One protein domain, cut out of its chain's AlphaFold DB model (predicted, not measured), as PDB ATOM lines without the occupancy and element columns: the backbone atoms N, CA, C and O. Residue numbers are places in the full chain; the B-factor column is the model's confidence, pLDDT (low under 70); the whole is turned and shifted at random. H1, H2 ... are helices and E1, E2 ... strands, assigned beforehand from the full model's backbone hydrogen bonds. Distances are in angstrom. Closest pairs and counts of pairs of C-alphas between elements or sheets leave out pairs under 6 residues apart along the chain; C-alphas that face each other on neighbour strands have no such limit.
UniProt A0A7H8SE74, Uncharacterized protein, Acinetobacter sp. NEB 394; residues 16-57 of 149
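This is residues 16 to 57 of the 149 residues of an uncharacterized protein of Acinetobacter sp. NEB 394 (UniProt A0A7H8SE74). A short helix, H1, makes one end of a thin rod, and a small two-stranded hairpin of E1 and E2 lies toward the other end, with a long winding stretch without named elements, residues 27 to 45, between them. That stretch swings out to one side around residues 32 to 35 and folds back before it goes on to the hairpin. The printed part has 42 residues, with one named helix and two named strands in the order H1, E1, E2; the sheet has the order E1 - E2 and is antiparallel. The class is mixed, helices and strands, though under half of the residues are in named elements. The whole is only just compact, close to loose, with a radius of gyration of the C-alphas of 10.8 A, and its C-alphas span 38 by 18 by 9 A.

Begin at residues 16 to 26, the helix H1, where every O i to N i+4 pair is within hydrogen-bond range. From there a long link of 19 residues takes you to E1, residues 46 to 48. After E1, a tight link of 4 residues brings you to E2, residues 53 to 55. E1 and E2 are a hairpin of antiparallel neighbour strands, with 137 degrees between their N-to-C directions. Look at the C-alphas that face each other: those of His 46 and Asp 55 are 4.4 A apart, those of Glu 47 and Ile 54 are 5.3 A apart, and those of Trp 48 and Trp 53 are 4.6 A apart. Between the two strands, N 47 and O 54 are within hydrogen-bond range at 2.8 A, and N 54 and O 47 are too, also at 2.8 A. H1 and E2 are apart, with no C-alpha of the one within 8 A of the other.

Find C-alpha 16 at (-13.274, -45.370, -37.250); from there H1 runs through residues 16 to 26 to C-alpha 26 at (-12.128, -30.574, -32.515), 15.6 A from first to last C-alpha. E1, residues 46 to 48, measures 6.8 A from first to last C-alpha. E2, residues 53 to 55, measures 6.9 A and ends at C-alpha 55, which you find at (2.861, -17.122, -37.991).

The two C-alphas farthest apart are those of Glu 16 and Arg 57, the first and last printed, at 37.8 A. The printed part runs from residue 16 to residue 57 and has no cut. The link from H1 to E1 is long; the C-alphas of its residues 27 to 45 lie 2 to 14 A from the mean of the C-alphas. In the B-factor column you will find a mean pLDDT of 92.4 for the printed part of this model, and no printed residue is under 70.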
ATOM      1  N   GLU A  16     -14.514 -45.674 -37.975       94.12
ATOM      2  CA  GLU A  16     -13.274 -45.370 -37.250       94.12
ATOM      3  C   GLU A  16     -12.613 -44.101 -37.802       94.12
ATOM      4  O   GLU A  16     -12.347 -43.173 -37.039       94.12
ATOM      5  N   GLN A  17     -12.473 -43.994 -39.129       91.62
ATOM      6  CA  GLN A  17     -11.948 -42.789 -39.787       91.62
ATOM      7  C   GLN A  17     -12.805 -41.555 -39.494       91.62
ATOM      8  O   GLN A  17     -12.275 -40.485 -39.214       91.62
ATOM      9  N   HIS A  18     -14.133 -41.690 -39.491       93.06
ATOM     10  CA  HIS A  18     -15.027 -40.596 -39.111       93.06
ATOM     11  C   HIS A  18     -14.737 -40.089 -37.687       93.06
ATOM     12  O   HIS A  18     -14.720 -38.881 -37.451       93.06
ATOM     13  N   ILE A  19     -14.482 -40.990 -36.731       94.69
ATOM     14  CA  ILE A  19     -14.135 -40.612 -35.353       94.69
ATOM     15  C   ILE A  19     -12.784 -39.884 -35.305       94.69
ATOM     16  O   ILE A  19     -12.654 -38.905 -34.570       94.69
ATOM     17  N   GLU A  20     -11.786 -40.331 -36.067       94.44
ATOM     18  CA  GLU A  20     -10.472 -39.676 -36.136       94.44
ATOM     19  C   GLU A  20     -10.553 -38.271 -36.735       94.44
ATOM     20  O   GLU A  20     -10.046 -37.320 -36.138       94.44
ATOM     21  N   LEU A  21     -11.266 -38.114 -37.851       93.94
ATOM     22  CA  LEU A  21     -11.482 -36.816 -38.491       93.94
ATOM     23  C   LEU A  21     -12.244 -35.861 -37.566       93.94
ATOM     24  O   LEU A  21     -11.859 -34.705 -37.406       93.94
ATOM     25  N   LEU A  22     -13.282 -36.349 -36.877       94.19
ATOM     26  CA  LEU A  22     -14.026 -35.539 -35.913       94.19
ATOM     27  C   LEU A  22     -13.137 -35.078 -34.744       94.19
ATOM     28  O   LEU A  22     -13.213 -33.922 -34.324       94.19
ATOM     29  N   LYS A  23     -12.264 -35.954 -34.226       94.50
ATOM     30  CA  LYS A  23     -11.275 -35.593 -33.193       94.50
ATOM     31  C   LYS A  23     -10.282 -34.545 -33.696       94.50
ATOM     32  O   LYS A  23      -9.962 -33.619 -32.953       94.50
ATOM     33  N   ALA A  24      -9.824 -34.678 -34.938       93.31
ATOM     34  CA  ALA A  24      -8.909 -33.734 -35.566       93.31
ATOM     35  C   ALA A  24      -9.533 -32.337 -35.712       93.31
ATOM     36  O   ALA A  24      -8.919 -31.355 -35.300       93.31
ATOM     37  N   ILE A  25     -10.781 -32.246 -36.187       92.56
ATOM     38  CA  ILE A  25     -11.520 -30.973 -36.281       92.56
ATOM     39  C   ILE A  25     -11.623 -30.313 -34.904       92.56
ATOM     40  O   ILE A  25     -11.292 -29.139 -34.746       92.56
ATOM     41  N   ASN A  26     -12.010 -31.083 -33.884       92.94
ATOM     42  CA  ASN A  26     -12.128 -30.574 -32.515       92.94
ATOM     43  C   ASN A  26     -10.780 -30.146 -31.905       92.94
ATOM     44  O   ASN A  26     -10.762 -29.416 -30.917       92.94
ATOM     45  N   SER A  27      -9.664 -30.578 -32.494       91.25
ATOM     46  CA  SER A  27      -8.304 -30.210 -32.088       91.25
ATOM     47  C   SER A  27      -7.715 -29.067 -32.931       91.25
ATOM     48  O   SER A  27      -6.518 -28.803 -32.843       91.25
ATOM     49  N   ASN A  28      -8.534 -28.371 -33.730       92.06
ATOM     50  CA  ASN A  28      -8.113 -27.315 -34.662       92.06
ATOM     51  C   ASN A  28      -7.087 -27.788 -35.712       92.06
ATOM     52  O   ASN A  28      -6.204 -27.022 -36.104       92.06
ATOM     53  N   CYS A  29      -7.174 -29.043 -36.156       93.56
ATOM     54  CA  CYS A  29      -6.436 -29.519 -37.325       93.56
ATOM     55  C   CYS A  29      -7.183 -29.170 -38.621       93.56
ATOM     56  O   CYS A  29      -8.398 -28.966 -38.630       93.56
ATOM     57  N   ILE A  30      -6.454 -29.175 -39.732       92.94
ATOM     58  CA  ILE A  30      -6.993 -29.114 -41.088       92.94
ATOM     59  C   ILE A  30      -7.048 -30.525 -41.657       92.94
ATOM     60  O   ILE A  30      -6.132 -31.325 -41.460       92.94
ATOM     61  N   ILE A  31      -8.148 -30.814 -42.350       92.44
ATOM     62  CA  ILE A  31      -8.345 -32.047 -43.106       92.44
ATOM     63  C   ILE A  31      -8.239 -31.693 -44.585       92.44
ATOM     64  O   ILE A  31      -9.024 -30.891 -45.094       92.44
ATOM     65  N   SER A  32      -7.265 -32.287 -45.259       89.56
ATOM     66  CA  SER A  32      -7.068 -32.142 -46.700       89.56
ATOM     67  C   SER A  32      -8.052 -33.012 -47.490       89.56
ATOM     68  O   SER A  32      -8.688 -33.918 -46.949       89.56
ATOM     69  N   ALA A  33      -8.149 -32.784 -48.803       87.75
ATOM     70  CA  ALA A  33      -9.023 -33.567 -49.682       87.75
ATOM     71  C   ALA A  33      -8.669 -35.067 -49.726       87.75
ATOM     72  O   ALA A  33      -9.535 -35.891 -49.981       87.75
ATOM     73  N   ASP A  34      -7.420 -35.440 -49.442       89.06
ATOM     74  CA  ASP A  34      -6.968 -36.833 -49.337       89.06
ATOM     75  C   ASP A  34      -7.178 -37.442 -47.936       89.06
ATOM     76  O   ASP A  34      -6.683 -38.534 -47.655       89.06
ATOM     77  N   LEU A  35      -7.912 -36.747 -47.059       89.75
ATOM     78  CA  LEU A  35      -8.127 -37.083 -45.650       89.75
ATOM     79  C   LEU A  35      -6.858 -37.048 -44.783       89.75
ATOM     80  O   LEU A  35      -6.899 -37.504 -43.637       89.75
ATOM     81  N   SER A  36      -5.745 -36.492 -45.276       90.38
ATOM     82  CA  SER A  36      -4.586 -36.217 -44.426       90.38
ATOM     83  C   SER A  36      -4.930 -35.160 -43.375       90.38
ATOM     84  O   SER A  36      -5.651 -34.192 -43.634       90.38
ATOM     85  N   ILE A  37      -4.426 -35.376 -42.162       92.56
ATOM     86  CA  ILE A  37      -4.685 -34.528 -41.002       92.56
ATOM     87  C   ILE A  37      -3.412 -33.740 -40.704       92.56
ATOM     88  O   ILE A  37      -2.342 -34.325 -40.525       92.56
ATOM     89  N   SER A  38      -3.523 -32.417 -40.630       92.81
ATOM     90  CA  SER A  38      -2.409 -31.562 -40.222       92.81
ATOM     91  C   SER A  38      -2.071 -31.733 -38.735       92.81
ATOM     92  O   SER A  38      -2.870 -32.226 -37.933       92.81
ATOM     93  N   SER A  39      -0.925 -31.198 -38.313       91.12
ATOM     94  CA  SER A  39      -0.718 -30.874 -36.897       91.12
ATOM     95  C   SER A  39      -1.808 -29.902 -36.397       91.12
ATOM     96  O   SER A  39      -2.401 -29.175 -37.206       91.12
ATOM     97  N   PRO A  40      -2.123 -29.885 -35.090       92.81
ATOM     98  CA  PRO A  40      -3.087 -28.938 -34.535       92.81
ATOM     99  C   PRO A  40      -2.576 -27.502 -34.672       92.81
ATOM    100  O   PRO A  40      -1.371 -27.263 -34.567       92.81
ATOM    101  N   LYS A  41      -3.492 -26.546 -34.874       94.06
ATOM    102  CA  LYS A  41      -3.162 -25.118 -34.947       94.06
ATOM    103  C   LYS A  41      -2.392 -24.678 -33.688       94.06
ATOM    104  O   LYS A  41      -2.983 -24.691 -32.605       94.06
ATOM    105  N   PRO A  42      -1.115 -24.251 -33.799       92.75
ATOM    106  CA  PRO A  42      -0.279 -23.988 -32.625       92.75
ATOM    107  C   PRO A  42      -0.775 -22.821 -31.769       92.75
ATOM    108  O   PRO A  42      -0.735 -22.865 -30.543       92.75
ATOM    109  N   SER A  43      -1.246 -21.753 -32.413       90.62
ATOM    110  CA  SER A  43      -1.805 -20.588 -31.732       90.62
ATOM    111  C   SER A  43      -2.803 -19.864 -32.627       90.62
ATOM    112  O   SER A  43      -2.858 -20.098 -33.835       90.62
ATOM    113  N   LYS A  44      -3.558 -18.917 -32.058       90.50
ATOM    114  CA  LYS A  44      -4.491 -18.069 -32.819       90.50
ATOM    115  C   LYS A  44      -3.827 -17.293 -33.969       90.50
ATOM    116  O   LYS A  44      -4.518 -16.993 -34.935       90.50
ATOM    117  N   PHE A  45      -2.522 -17.031 -33.872       93.06
ATOM    118  CA  PHE A  45      -1.736 -16.263 -34.842       93.06
ATOM    119  C   PHE A  45      -1.229 -17.081 -36.029       93.06
ATOM    120  O   PHE A  45      -0.743 -16.505 -36.993       93.06
ATOM    121  N   HIS A  46      -1.342 -18.410 -35.969       93.94
ATOM    122  CA  HIS A  46      -0.897 -19.256 -37.065       93.94
ATOM    123  C   HIS A  46      -1.976 -19.376 -38.143       93.94
ATOM    124  O   HIS A  46      -3.143 -19.665 -37.857       93.94
ATOM    125  N   GLU A  47      -1.568 -19.226 -39.390       93.06
ATOM    126  CA  GLU A  47      -2.383 -19.458 -40.573       93.06
ATOM    127  C   GLU A  47      -1.824 -20.640 -41.357       93.06
ATOM    128  O   GLU A  47      -0.624 -20.906 -41.353       93.06
ATOM    129  N   TRP A  48      -2.709 -21.405 -41.989       93.00
ATOM    130  CA  TRP A  48      -2.294 -22.544 -42.794       93.00
ATOM    131  C   TRP A  48      -1.931 -22.083 -44.197       93.00
ATOM    132  O   TRP A  48      -2.774 -21.523 -44.895       93.00
ATOM    133  N   ASN A  49      -0.703 -22.359 -44.630       91.25
ATOM    134  CA  ASN A  49      -0.241 -21.992 -45.971       91.25
ATOM    135  C   ASN A  49      -0.529 -23.067 -47.042       91.25
ATOM    136  O   ASN A  49      -0.138 -22.901 -48.194       91.25
ATOM    137  N   GLY A  50      -1.164 -24.183 -46.664       87.69
ATOM    138  CA  GLY A  50      -1.363 -25.359 -47.519       87.69
ATOM    139  C   GLY A  50      -0.504 -26.567 -47.134       87.69
ATOM    140  O   GLY A  50      -0.857 -27.691 -47.480       87.69
ATOM    141  N   THR A  51       0.593 -26.365 -46.405       88.94
ATOM    142  CA  THR A  51       1.548 -27.418 -46.013       88.94
ATOM    143  C   THR A  51       1.875 -27.393 -44.524       88.94
ATOM    144  O   THR A  51       2.026 -28.448 -43.912       88.94
ATOM    145  N   GLU A  52       1.971 -26.208 -43.930       92.69
ATOM    146  CA  GLU A  52       2.288 -26.019 -42.522       92.69
ATOM    147  C   GLU A  52       1.600 -24.775 -41.941       92.69
ATOM    148  O   GLU A  52       1.048 -23.926 -42.650       92.69
ATOM    149  N   TRP A  53       1.627 -24.687 -40.616       94.44
ATOM    150  CA  TRP A  53       1.159 -23.528 -39.870       94.44
ATOM    151  C   TRP A  53       2.256 -22.466 -39.818       94.44
ATOM    152  O   TRP A  53       3.322 -22.723 -39.265       94.44
ATOM    153  N   ILE A  54       1.976 -21.266 -40.325       94.19
ATOM    154  CA  ILE A  54       2.902 -20.128 -40.331       94.19
ATOM    155  C   ILE A  54       2.326 -18.989 -39.492       94.19
ATOM    156  O   ILE A  54       1.167 -18.617 -39.654       94.19
ATOM    157  N   ASP A  55       3.145 -18.414 -38.616       94.31
ATOM    158  CA  ASP A  55       2.861 -17.122 -37.991       94.31
ATOM    159  C   ASP A  55       3.375 -16.007 -38.915       94.31
ATOM    160  O   ASP A  55       4.572 -15.922 -39.179       94.31
ATOM    161  N   LEU A  56       2.465 -15.197 -39.461       94.12
ATOM    162  CA  LEU A  56       2.802 -14.139 -40.425       94.12
ATOM    163  C   LEU A  56       3.302 -12.850 -39.762       94.12
ATOM    164  O   LEU A  56       3.660 -11.903 -40.463       94.12
ATOM    165  N   ARG A  57       3.302 -12.794 -38.427       95.06
ATOM    166  CA  ARG A  57       3.789 -11.634 -37.687       95.06
ATOM    167  C   ARG A  57       5.297 -11.493 -37.836       95.06
ATOM    168  O   ARG A  57       6.045 -12.470 -37.839       95.06
TER     169      ARG A  57